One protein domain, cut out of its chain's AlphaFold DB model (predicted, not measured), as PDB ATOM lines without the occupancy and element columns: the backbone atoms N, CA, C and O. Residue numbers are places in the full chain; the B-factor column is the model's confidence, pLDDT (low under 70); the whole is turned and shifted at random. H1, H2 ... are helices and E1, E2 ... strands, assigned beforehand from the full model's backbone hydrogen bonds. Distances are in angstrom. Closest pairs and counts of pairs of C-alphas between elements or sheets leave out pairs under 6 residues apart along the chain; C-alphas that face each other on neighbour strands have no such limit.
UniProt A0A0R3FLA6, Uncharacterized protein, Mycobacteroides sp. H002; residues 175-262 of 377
ATOM      1  N   LEU A 175     167.978 145.907 193.536       58.47
ATOM      2  CA  LEU A 175     166.951 146.676 192.828       58.47
ATOM      3  C   LEU A 175     167.522 148.000 192.332       58.47
ATOM      4  O   LEU A 175     168.158 148.728 193.091       58.47
ATOM      5  N   GLU A 176     167.276 148.327 191.067       63.66
ATOM      6  CA  GLU A 176     167.679 149.607 190.491       63.66
ATOM      7  C   GLU A 176     166.630 150.692 190.754       63.66
ATOM      8  O   GLU A 176     165.654 150.822 190.010       63.66
ATOM      9  N   VAL A 177     166.869 151.501 191.782       62.66
ATOM     10  CA  VAL A 177     166.028 152.633 192.189       62.66
ATOM     11  C   VAL A 177     166.522 153.906 191.513       62.66
ATOM     12  O   VAL A 177     167.724 154.082 191.354       62.66
ATOM     13  N   SER A 178     165.645 154.828 191.120       73.88
ATOM     14  CA  SER A 178     166.081 156.114 190.556       73.88
ATOM     15  C   SER A 178     167.010 156.882 191.515       73.88
ATOM     16  O   SER A 178     166.723 157.014 192.702       73.88
ATOM     17  N   THR A 179     168.124 157.434 191.019       72.50
ATOM     18  CA  THR A 179     169.171 158.074 191.839       72.50
ATOM     19  C   THR A 179     168.665 159.271 192.631       72.50
ATOM     20  O   THR A 179     169.145 159.510 193.735       72.50
ATOM     21  N   TRP A 180     167.712 160.032 192.092       74.38
ATOM     22  CA  TRP A 180     167.137 161.187 192.785       74.38
ATOM     23  C   TRP A 180     166.301 160.760 194.005       74.38
ATOM     24  O   TRP A 180     166.406 161.398 195.047       74.38
ATOM     25  N   LEU A 181     165.591 159.627 193.931       79.44
ATOM     26  CA  LEU A 181     164.910 159.015 195.080       79.44
ATOM     27  C   LEU A 181     165.913 158.382 196.046       79.44
ATOM     28  O   LEU A 181     165.883 158.669 197.238       79.44
ATOM     29  N   GLY A 182     166.847 157.576 195.530       74.44
ATOM     30  CA  GLY A 182     167.835 156.862 196.345       74.44
ATOM     31  C   GLY A 182     168.817 157.768 197.097       74.44
ATOM     32  O   GLY A 182     169.434 157.323 198.059       74.44
ATOM     33  N   LYS A 183     168.976 159.030 196.675       81.31
ATOM     34  CA  LYS A 183     169.757 160.048 197.398       81.31
ATOM     35  C   LYS A 183     168.926 160.869 198.383       81.31
ATOM     36  O   LYS A 183     169.498 161.383 199.340       81.31
ATOM     37  N   ALA A 184     167.633 161.047 198.123       82.19
ATOM     38  CA  ALA A 184     166.783 161.962 198.883       82.19
ATOM     39  C   ALA A 184     165.975 161.272 199.993       82.19
ATOM     40  O   ALA A 184     165.616 161.925 200.968       82.19
ATOM     41  N   LEU A 185     165.695 159.973 199.858       83.88
ATOM     42  CA  LEU A 185     164.839 159.215 200.770       83.88
ATOM     43  C   LEU A 185     165.576 158.024 201.402       83.88
ATOM     44  O   LEU A 185     166.515 157.487 200.806       83.88
ATOM     45  N   PRO A 186     165.131 157.558 202.587       85.69
ATOM     46  CA  PRO A 186     165.522 156.254 203.111       85.69
ATOM     47  C   PRO A 186     165.225 155.128 202.110       85.69
ATOM     48  O   PRO A 186     164.302 155.225 201.301       85.69
ATOM     49  N   ALA A 187     165.994 154.038 202.189       77.75
ATOM     50  CA  ALA A 187     165.945 152.935 201.227       77.75
ATOM     51  C   ALA A 187     164.532 152.360 201.010       77.75
ATOM     52  O   ALA A 187     164.151 152.108 199.871       77.75
ATOM     53  N   GLU A 188     163.762 152.179 202.083       79.44
ATOM     54  CA  GLU A 188     162.412 151.603 202.038       79.44
ATOM     55  C   GLU A 188     161.433 152.520 201.291       79.44
ATOM     56  O   GLU A 188     160.799 152.090 200.328       79.44
ATOM     57  N   HIS A 189     161.402 153.812 201.639       83.38
ATOM     58  CA  HIS A 189     160.601 154.829 200.949       83.38
ATOM     59  C   HIS A 189     160.997 154.984 199.477       83.38
ATOM     60  O   HIS A 189     160.132 155.054 198.607       83.38
ATOM     61  N   ALA A 190     162.300 155.011 199.183       83.19
ATOM     62  CA  ALA A 190     162.801 155.163 197.821       83.19
ATOM     63  C   ALA A 190     162.387 153.983 196.927       83.19
ATOM     64  O   ALA A 190     161.972 154.201 195.790       83.19
ATOM     65  N   ILE A 191     162.470 152.750 197.445       78.38
ATOM     66  CA  ILE A 191     162.027 151.541 196.741       78.38
ATOM     67  C   ILE A 191     160.510 151.569 196.539       78.38
ATOM     68  O   ILE A 191     160.057 151.360 195.418       78.38
ATOM     69  N   ALA A 192     159.731 151.857 197.587       80.75
ATOM     70  CA  ALA A 192     158.271 151.867 197.513       80.75
ATOM     71  C   ALA A 192     157.749 152.858 196.461       80.75
ATOM     72  O   ALA A 192     156.912 152.500 195.632       80.75
ATOM     73  N   VAL A 193     158.290 154.081 196.448       83.44
ATOM     74  CA  VAL A 193     157.912 155.115 195.476       83.44
ATOM     75  C   VAL A 193     158.391 154.759 194.073       83.44
ATOM     76  O   VAL A 193     157.610 154.844 193.134       83.44
ATOM     77  N   ASP A 194     159.646 154.333 193.898       81.25
ATOM     78  CA  ASP A 194     160.171 153.982 192.572       81.25
ATOM     79  C   ASP A 194     159.425 152.789 191.957       81.25
ATOM     80  O   ASP A 194     159.138 152.801 190.761       81.25
ATOM     81  N   LEU A 195     159.036 151.803 192.772       74.56
ATOM     82  CA  LEU A 195     158.166 150.711 192.343       74.56
ATOM     83  C   LEU A 195     156.770 151.220 191.990       74.56
ATOM     84  O   LEU A 195     156.301 150.911 190.900       74.56
ATOM     85  N   ALA A 196     156.139 152.040 192.835       77.38
ATOM     86  CA  ALA A 196     154.816 152.603 192.555       77.38
ATOM     87  C   ALA A 196     154.788 153.435 191.259       77.38
ATOM     88  O   ALA A 196     153.833 153.342 190.490       77.38
ATOM     89  N   LEU A 197     155.856 154.186 190.964       75.56
ATOM     90  CA  LEU A 197     156.013 154.926 189.706       75.56
ATOM     91  C   LEU A 197     156.165 153.999 188.484       75.56
ATOM     92  O   LEU A 197     155.820 154.393 187.372       75.56
ATOM     93  N   ARG A 198     156.701 152.785 188.676       71.62
ATOM     94  CA  ARG A 198     156.978 151.796 187.620       71.62
ATOM     95  C   ARG A 198     155.898 150.723 187.467       71.62
ATOM     96  O   ARG A 198     155.980 149.946 186.514       71.62
ATOM     97  N   LEU A 199     154.924 150.645 188.377       61.53
ATOM     98  CA  LEU A 199     153.867 149.637 188.324       61.53
ATOM     99  C   LEU A 199     153.081 149.734 186.994       61.53
ATOM    100  O   LEU A 199     152.701 150.831 186.573       61.53
ATOM    101  N   PRO A 200     152.821 148.599 186.311       52.22
ATOM    102  CA  PRO A 200     151.986 148.560 185.111       52.22
ATOM    103  C   PRO A 200     150.517 148.957 185.404       52.22
ATOM    104  O   PRO A 200     150.100 148.942 186.562       52.22
ATOM    105  N   PRO A 201     149.724 149.321 184.366       44.16
ATOM    106  CA  PRO A 201     148.464 150.074 184.458       44.16
ATOM    107  C   PRO A 201     147.431 149.463 185.408       44.16
ATOM    108  O   PRO A 201     146.584 148.662 185.021       44.16
ATOM    109  N   GLY A 202     147.444 149.905 186.657       46.31
ATOM    110  CA  GLY A 202     146.390 149.641 187.626       46.31
ATOM    111  C   GLY A 202     145.729 150.947 188.026       46.31
ATOM    112  O   GLY A 202     145.837 151.354 189.171       46.31
ATOM    113  N   ALA A 203     145.095 151.627 187.066       54.28
ATOM    114  CA  ALA A 203     144.421 152.926 187.186       54.28
ATOM    115  C   ALA A 203     145.295 154.189 187.236       54.28
ATOM    116  O   ALA A 203     144.747 155.243 186.922       54.28
ATOM    117  N   ILE A 204     146.591 154.116 187.565       59.44
ATOM    118  CA  ILE A 204     147.488 155.281 187.686       59.44
ATOM    119  C   ILE A 204     148.845 154.972 187.040       59.44
ATOM    120  O   ILE A 204     149.373 153.875 187.169       59.44
ATOM    121  N   HIS A 205     149.390 155.947 186.329       67.00
ATOM    122  CA  HIS A 205     150.676 155.946 185.647       67.00
ATOM    123  C   HIS A 205     151.488 157.128 186.129       67.00
ATOM    124  O   HIS A 205     150.913 158.186 186.358       67.00
ATOM    125  N   ALA A 206     152.808 157.004 186.198       65.81
ATOM    126  CA  ALA A 206     153.653 158.157 186.437       65.81
ATOM    127  C   ALA A 206     154.828 158.207 185.460       65.81
ATOM    128  O   ALA A 206     155.437 157.187 185.148       65.81
ATOM    129  N   LEU A 207     155.138 159.406 184.974       68.38
ATOM    130  CA  LEU A 207     156.315 159.688 184.164       68.38
ATOM    131  C   LEU A 207     157.180 160.709 184.895       68.38
ATOM    132  O   LEU A 207     156.696 161.752 185.323       68.38
ATOM    133  N   THR A 208     158.470 160.425 185.021       64.12
ATOM    134  CA  THR A 208     159.435 161.345 185.627       64.12
ATOM    135  C   THR A 208     160.182 162.102 184.540       64.12
ATOM    136  O   THR A 208     160.819 161.481 183.689       64.12
ATOM    137  N   VAL A 209     160.160 163.430 184.606       61.50
ATOM    138  CA  VAL A 209     160.824 164.333 183.660       61.50
ATOM    139  C   VAL A 209     161.542 165.375 184.488       61.50
ATOM    140  O   VAL A 209     160.903 166.310 184.934       61.50
ATOM    141  N   ASN A 210     162.827 165.189 184.785       59.00
ATOM    142  CA  ASN A 210     163.543 166.016 185.763       59.00
ATOM    143  C   ASN A 210     163.345 167.531 185.504       59.00
ATOM    144  O   ASN A 210     163.709 167.969 184.415       59.00
ATOM    145  N   PRO A 211     162.796 168.325 186.454       60.88
ATOM    146  CA  PRO A 211     162.534 168.028 187.875       60.88
ATOM    147  C   PRO A 211     161.071 167.709 188.239       60.88
ATOM    148  O   PRO A 211     160.672 167.886 189.385       60.88
ATOM    149  N   LEU A 212     160.252 167.256 187.302       64.69
ATOM    150  CA  LEU A 212     158.830 166.951 187.451       64.69
ATOM    151  C   LEU A 212     158.515 165.458 187.529       64.69
ATOM    152  O   LEU A 212     159.256 164.587 187.056       64.69
ATOM    153  N   VAL A 213     157.334 165.191 188.073       74.75
ATOM    154  CA  VAL A 213     156.631 163.918 187.996       74.75
ATOM    155  C   VAL A 213     155.218 164.194 187.488       74.75
ATOM    156  O   VAL A 213     154.513 165.054 188.008       74.75
ATOM    157  N   ILE A 214     154.815 163.485 186.438       73.25
ATOM    158  CA  ILE A 214     153.488 163.561 185.829       73.25
ATOM    159  C   ILE A 214     152.749 162.290 186.215       73.25
ATOM    160  O   ILE A 214     153.113 161.216 185.750       73.25
ATOM    161  N   VAL A 215     151.717 162.401 187.041       76.50
ATOM    162  CA  VAL A 215     150.881 161.284 187.492       76.50
ATOM    163  C   VAL A 215     149.580 161.312 186.706       76.50
ATOM    164  O   VAL A 215     148.921 162.332 186.669       76.50
ATOM    165  N   ALA A 216     149.175 160.227 186.063       71.31
ATOM    166  CA  ALA A 216     147.991 160.156 185.218       71.31
ATOM    167  C   ALA A 216     147.173 158.907 185.526       71.31
ATOM    168  O   ALA A 216     147.675 157.796 185.426       71.31
ATOM    169  N   GLY A 217     145.891 159.059 185.825       69.81
ATOM    170  CA  GLY A 217     145.010 157.949 186.147       69.81
ATOM    171  C   GLY A 217     143.537 158.322 186.125       69.81
ATOM    172  O   GLY A 217     143.188 159.469 186.365       69.81
ATOM    173  N   GLN A 218     142.662 157.360 185.815       67.56
ATOM    174  CA  GLN A 218     141.196 157.531 185.856       67.56
ATOM    175  C   GLN A 218     140.653 158.782 185.131       67.56
ATOM    176  O   GLN A 218     139.753 159.455 185.629       67.56
ATOM    177  N   GLY A 219     141.208 159.144 183.971       61.69
ATOM    178  CA  GLY A 219     140.750 160.353 183.276       61.69
ATOM    179  C   GLY A 219     141.204 161.663 183.941       61.69
ATOM    180  O   GLY A 219     140.669 162.720 183.631       61.69
ATOM    181  N   LYS A 220     142.206 161.615 184.834       65.62
ATOM    182  CA  LYS A 220     142.882 162.757 185.468       65.62
ATOM    183  C   LYS A 220     144.401 162.657 185.301       65.62
ATOM    184  O   LYS A 220     144.951 161.570 185.159       65.62
ATOM    185  N   THR A 221     145.078 163.791 185.331       66.75
ATOM    186  CA  THR A 221     146.533 163.929 185.317       66.75
ATOM    187  C   THR A 221     146.908 165.018 186.311       66.75
ATOM    188  O   THR A 221     146.232 166.034 186.371       66.75
ATOM    189  N   ALA A 222     147.966 164.817 187.079       69.94
ATOM    190  CA  ALA A 222     148.563 165.759 188.001       69.94
ATOM    191  C   ALA A 222     150.029 165.965 187.616       69.94
ATOM    192  O   ALA A 222     150.736 165.006 187.308       69.94
ATOM    193  N   VAL A 223     150.485 167.212 187.638       71.25
ATOM    194  CA  VAL A 223     151.904 167.554 187.493       71.25
ATOM    195  C   VAL A 223     152.391 168.071 188.835       71.25
ATOM    196  O   VAL A 223     151.738 168.922 189.436       71.25
ATOM    197  N   LEU A 224     153.505 167.522 189.306       72.75
ATOM    198  CA  LEU A 224     154.137 167.904 190.560       72.75
ATOM    199  C   LEU A 224     155.655 167.985 190.396       72.75
ATOM    200  O   LEU A 224     156.240 167.344 189.520       72.75
ATOM    201  N   SER A 225     156.305 168.755 191.264       72.44
ATOM    202  CA  SER A 225     157.764 168.744 191.348       72.44
ATOM    203  C   SER A 225     158.255 167.458 192.031       72.44
ATOM    204  O   SER A 225     157.592 166.905 192.913       72.44
ATOM    205  N   GLN A 226     159.453 166.994 191.674       77.88
ATOM    206  CA  GLN A 226     160.133 165.899 192.369       77.88
ATOM    207  C   GLN A 226     160.327 166.219 193.852       77.88
ATOM    208  O   GLN A 226     160.238 165.317 194.677       77.88
ATOM    209  N   GLN A 227     160.556 167.489 194.207       77.44
ATOM    210  CA  GLN A 227     160.717 167.904 195.601       77.44
ATOM    211  C   GLN A 227     159.429 167.716 196.403       77.44
ATOM    212  O   GLN A 227     159.489 167.209 197.519       77.44
ATOM    213  N   THR A 228     158.277 168.054 195.819       79.38
ATOM    214  CA  THR A 228     156.959 167.818 196.427       79.38
ATOM    215  C   THR A 228     156.740 166.325 196.649       79.38
ATOM    216  O   THR A 228     156.425 165.915 197.762       79.38
ATOM    217  N   LEU A 229     157.008 165.495 195.631       83.25
ATOM    218  CA  LEU A 229     156.882 164.043 195.774       83.25
ATOM    219  C   LEU A 229     157.816 163.487 196.851       83.25
ATOM    220  O   LEU A 229     157.414 162.620 197.615       83.25
ATOM    221  N   ILE A 230     159.061 163.968 196.916       87.31
ATOM    222  CA  ILE A 230     160.036 163.558 197.935       87.31
ATOM    223  C   ILE A 230     159.543 163.945 199.329       87.31
ATOM    224  O   ILE A 230     159.605 163.121 200.238       87.31
ATOM    225  N   ALA A 231     159.056 165.172 199.508       86.00
ATOM    226  CA  ALA A 231     158.562 165.649 200.795       86.00
ATOM    227  C   ALA A 231     157.352 164.830 201.269       86.00
ATOM    228  O   ALA A 231     157.335 164.358 202.407       86.00
ATOM    229  N   ASP A 232     156.387 164.594 200.380       87.19
ATOM    230  CA  ASP A 232     155.191 163.813 200.691       87.19
ATOM    231  C   ASP A 232     155.515 162.332 200.922       87.19
ATOM    232  O   ASP A 232     154.997 161.716 201.853       87.19
ATOM    233  N   ALA A 233     156.419 161.761 200.122       87.06
ATOM    234  CA  ALA A 233     156.897 160.398 200.313       87.06
ATOM    235  C   ALA A 233     157.623 160.236 201.651       87.06
ATOM    236  O   ALA A 233     157.405 159.246 202.340       87.06
ATOM    237  N   ALA A 234     158.449 161.205 202.056       87.88
ATOM    238  CA  ALA A 234     159.130 161.184 203.351       87.88
ATOM    239  C   ALA A 234     158.151 161.238 204.537       87.88
ATOM    240  O   ALA A 234     158.478 160.756 205.622       87.88
ATOM    241  N   ALA A 235     156.957 161.802 204.336       87.69
ATOM    242  CA  ALA A 235     155.907 161.877 205.345       87.69
ATOM    243  C   ALA A 235     155.075 160.585 205.472       87.69
ATOM    244  O   ALA A 235     154.256 160.480 206.390       87.69
ATOM    245  N   LEU A 236     155.271 159.592 204.595       84.12
ATOM    246  CA  LEU A 236     154.573 158.309 204.688       84.12
ATOM    247  C   LEU A 236     154.986 157.557 205.958       84.12
ATOM    248  O   LEU A 236     156.150 157.196 206.146       84.12
ATOM    249  N   THR A 237     153.996 157.274 206.807       81.38
ATOM    250  CA  THR A 237     154.164 156.484 208.036       81.38
ATOM    251  C   THR A 237     154.404 154.999 207.769       81.38
ATOM    252  O   THR A 237     154.986 154.326 208.613       81.38
ATOM    253  N   ASP A 238     153.947 154.492 206.621       82.31
ATOM    254  CA  ASP A 238     154.117 153.105 206.176       82.31
ATOM    255  C   ASP A 238     154.742 153.115 204.765       82.31
ATOM    256  O   ASP A 238     154.030 153.409 203.801       82.31
ATOM    257  N   PRO A 239     156.064 152.889 204.618       76.69
ATOM    258  CA  PRO A 239     156.770 152.957 203.338       76.69
ATOM    259  C   PRO A 239     156.545 151.704 202.484       76.69
ATOM    260  O   PRO A 239     157.489 150.993 202.138       76.69
ATOM    261  N   CYS A 240     155.287 151.433 202.139       80.12
ATOM    262  CA  CYS A 240     154.915 150.357 201.227       80.12
ATOM    263  C   CYS A 240     154.483 150.879 199.851       80.12
ATOM    264  O   CYS A 240     154.059 152.028 199.697       80.12
ATOM    265  N   VAL A 241     154.597 150.023 198.835       78.56
ATOM    266  CA  VAL A 241     154.214 150.311 197.446       78.56
ATOM    267  C   VAL A 241     152.743 150.708 197.363       78.56
ATOM    268  O   VAL A 241     152.406 151.632 196.629       78.56
ATOM    269  N   GLU A 242     151.868 150.072 198.144       82.88
ATOM    270  CA  GLU A 242     150.447 150.410 198.200       82.88
ATOM    271  C   GLU A 242     150.212 151.812 198.772       82.88
ATOM    272  O   GLU A 242     149.468 152.586 198.177       82.88
ATOM    273  N   ALA A 243     150.889 152.184 199.862       82.44
ATOM    274  CA  ALA A 243     150.791 153.530 200.431       82.44
ATOM    275  C   ALA A 243     151.367 154.598 199.486       82.44
ATOM    276  O   ALA A 243     150.812 155.688 199.364       82.44
ATOM    277  N   ALA A 244     152.451 154.284 198.770       83.44
ATOM    278  CA  ALA A 244     152.986 155.156 197.729       83.44
ATOM    279  C   ALA A 244     152.021 155.280 196.535       83.44
ATOM    280  O   ALA A 244     151.840 156.372 196.002       83.44
ATOM    281  N   ALA A 245     151.349 154.199 196.135       80.25
ATOM    282  CA  ALA A 245     150.322 154.235 195.098       80.25
ATOM    283  C   ALA A 245     149.083 155.036 195.540       80.25
ATOM    284  O   ALA A 245     148.540 155.803 194.748       80.25
ATOM    285  N   GLU A 246     148.667 154.917 196.804       84.31
ATOM    286  CA  GLU A 246     147.615 155.743 197.410       84.31
ATOM    287  C   GLU A 246     148.011 157.223 197.453       84.31
ATOM    288  O   GLU A 246     147.192 158.082 197.128       84.31
ATOM    289  N   LEU A 247     149.273 157.537 197.771       86.38
ATOM    290  CA  LEU A 247     149.804 158.899 197.685       86.38
ATOM    291  C   LEU A 247     149.690 159.444 196.254       86.38
ATOM    292  O   LEU A 247     149.158 160.537 196.054       86.38
ATOM    293  N   LEU A 248     150.119 158.664 195.254       83.50
ATOM    294  CA  LEU A 248     150.002 159.036 193.841       83.50
ATOM    295  C   LEU A 248     148.533 159.216 193.414       83.50
ATOM    296  O   LEU A 248     148.212 160.151 192.679       83.50
ATOM    297  N   ALA A 249     147.625 158.373 193.912       80.44
ATOM    298  CA  ALA A 249     146.180 158.507 193.710       80.44
ATOM    299  C   ALA A 249     145.607 159.770 194.361       80.44
ATOM    300  O   ALA A 249     144.709 160.410 193.805       80.44
ATOM    301  N   GLY A 250     146.146 160.160 195.517       79.06
ATOM    302  CA  GLY A 250     145.786 161.379 196.232       79.06
ATOM    303  C   GLY A 250     145.960 162.630 195.372       79.06
ATOM    304  O   GLY A 250     145.060 163.469 195.340       79.06
ATOM    305  N   TYR A 251     147.034 162.708 194.576       79.25
ATOM    306  CA  TYR A 251     147.256 163.835 193.654       79.25
ATOM    307  C   TYR A 251     146.185 163.969 192.561       79.25
ATOM    308  O   TYR A 251     146.027 165.046 191.989       79.25
ATOM    309  N   LEU A 252     145.437 162.899 192.271       73.56
ATOM    310  CA  LEU A 252     144.325 162.900 191.313       73.56
ATOM    311  C   LEU A 252     142.965 163.206 191.974       73.56
ATOM    312  O   LEU A 252     141.968 163.446 191.282       73.56
ATOM    313  N   SER A 253     142.905 163.164 193.305       68.38
ATOM    314  CA  SER A 253     141.670 163.172 194.098       68.38
ATOM    315  C   SER A 253     141.315 164.558 194.640       68.38
ATOM    316  O   SER A 253     140.143 164.932 194.627       68.38
ATOM    317  N   GLU A 254     142.314 165.333 195.067       56.22
ATOM    318  CA  GLU A 254     142.148 166.634 195.729       56.22
ATOM    319  C   GLU A 254     143.086 167.698 195.127       56.22
ATOM    320  O   GLU A 254     144.161 167.352 194.632       56.22
ATOM    321  N   PRO A 255     142.729 168.998 195.175       47.38
ATOM    322  CA  PRO A 255     143.614 170.075 194.746       47.38
ATOM    323  C   PRO A 255     144.708 170.300 195.802       47.38
ATOM    324  O   PRO A 255     144.595 171.171 196.660       47.38
ATOM    325  N   ARG A 256     145.773 169.496 195.756       47.94
ATOM    326  CA  ARG A 256     146.977 169.670 196.582       47.94
ATOM    327  C   ARG A 256     148.050 170.410 195.800       47.94
ATOM    328  O   ARG A 256     148.999 169.778 195.369       47.94
ATOM    329  N   GLU A 257     147.864 171.696 195.495       46.41
ATOM    330  CA  GLU A 257     148.799 172.458 194.626       46.41
ATOM    331  C   GLU A 257     149.169 171.727 193.303       46.41
ATOM    332  O   GLU A 257     150.112 172.086 192.605       46.41
ATOM    333  N   SER A 258     148.395 170.700 192.935       45.41
ATOM    334  CA  SER A 258     148.665 169.738 191.882       45.41
ATOM    335  C   SER A 258     147.662 170.008 190.778       45.41
ATOM    336  O   SER A 258     146.443 169.965 190.964       45.41
ATOM    337  N   VAL A 259     148.176 170.386 189.615       51.25
ATOM    338  CA  VAL A 259     147.338 170.802 188.493       51.25
ATOM    339  C   VAL A 259     146.604 169.591 187.939       51.25
ATOM    340  O   VAL A 259     147.216 168.755 187.283       51.25
ATOM    341  N   VAL A 260     145.298 169.503 188.203       48.12
ATOM    342  CA  VAL A 260     144.424 168.464 187.646       48.12
ATOM    343  C   VAL A 260     144.135 168.792 186.179       48.12
ATOM    344  O   VAL A 260     143.331 169.672 185.881       48.12
ATOM    345  N   ILE A 261     144.764 168.071 185.255       50.91
ATOM    346  CA  ILE A 261     144.400 168.055 183.835       50.91
ATOM    347  C   ILE A 261     143.504 166.836 183.604       50.91
ATOM    348  O   ILE A 261     143.910 165.716 183.886       50.91
ATOM    349  N   ALA A 262     142.291 167.018 183.091       44.78
ATOM    350  CA  ALA A 262     141.384 165.914 182.773       44.78
ATOM    351  C   ALA A 262     141.709 165.274 181.401       44.78
ATOM    352  O   ALA A 262     141.669 165.970 180.387       44.78
TER     353      ALA A 262
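AT A GLANCE: This is residues 175 to 262 of the 377 residues of an uncharacterized protein of Mycobacteroides sp. H002 (UniProt A0A0R3FLA6). One twisted antiparallel sheet, E2 to E5, forms a wall with helices over one face and the other face bare: H4 crosses over the strands, while H2 and H3 stand up from the sheet. E1 and H1 lie beyond the sheet at one end of the longest axis, beside H2, and E5 is a short edge strand near the other end. The printed part has 88 residues, with four named helices and five named strands in the order E1 H1 H2 E2 E3 E4 H3 H4 E5, and its class is mixed, helices and strands. The sheet's order is E2 E3 E4 E5, all antiparallel, while E1 pairs with no named strand. The whole is compact, with a radius of gyration of the C-alphas of 11.7 A and spans of 33 by 24 by 23 A.

IN THESE COORDINATES: The printed part begins with E1, residues 175 to 178, whose first C-alpha is at (166.951, 146.676, 192.828). H1, residues 179 to 184, follows with no residue between. H2, residues 187 to 198, is 16.3 A from first to last C-alpha. E2 holds residues 204 to 209 and is 16.6 A long, E3 holds residues 212 to 217 and is 16.5 A long, and E4 holds residues 220 to 225 and is 17.1 A long. H3, residues 226 to 234, follows E4 directly and is 12.0 A long. H4, residues 241 to 253, is the longest helix at 18.3 A, from C-alpha 241 at (154.214, 150.311, 197.446). E5, residues 259 to 261, ends with C-alpha 261 at (144.400, 168.055, 183.835).

HOW THE PARTS SIT: E2, E3 and E4 make a meander, each strand the antiparallel neighbour of the one before, and E2 and E3 as well as E3 and E4 are hairpins. Between E2 and E3, N 205 and O 216 are 2.7 A apart, within hydrogen-bond range; between E3 and E4, N 213 and O 224 are 2.8 A apart, also within range. E5 is antiparallel to E4, with N 221 and O 261 at 2.7 A, within range. From edge to edge the strands' lines turn by 61 degrees. The sheet and the helices H2, H3 and H4 on the same face of it make two layers. H4, at a height of 9.6 A over the sheet, runs across the strands, at 83 degrees to E2 on the local plane. The closest C-alphas of E3 and H4 are those of Val 215 and Leu 248, 6.8 A apart. H2 stands up from the sheet over E2, its line rising 68 degrees. H3 also stands up, rising 61 degrees. H2 and H4 touch at a steep tilt of 56 degrees, the closest C-alphas being those of Ala 192 and Val 241, 4.3 A apart; H4 touches H2 with residues 241 to 245 alone. H3 and H4 only just touch, with 3 pairs of C-alphas within 8 A, the closest those of Ala 233 and Ala 244 at 7.0 A. H1 and H2 form a helical hairpin, touching with C-alphas 181 and 190 at 5.2 A. H1 is not on the sheet. Every O i to N i+4 pair is within hydrogen-bond range in H1, H2 and H3, and 8 of 9 are in H4.

THE WHOLE: The two C-alphas farthest apart are those of Leu 175 and Ala 262, 33.5 A. The printed part has no cut. No link is long; the link from H3 to H4, 6 residues, is short and the others are tight. The mean pLDDT of the printed part is 71.7, and 33 residues are under 70: 175 to 177, 199 to 212, 217 to 222 and 253 to 262.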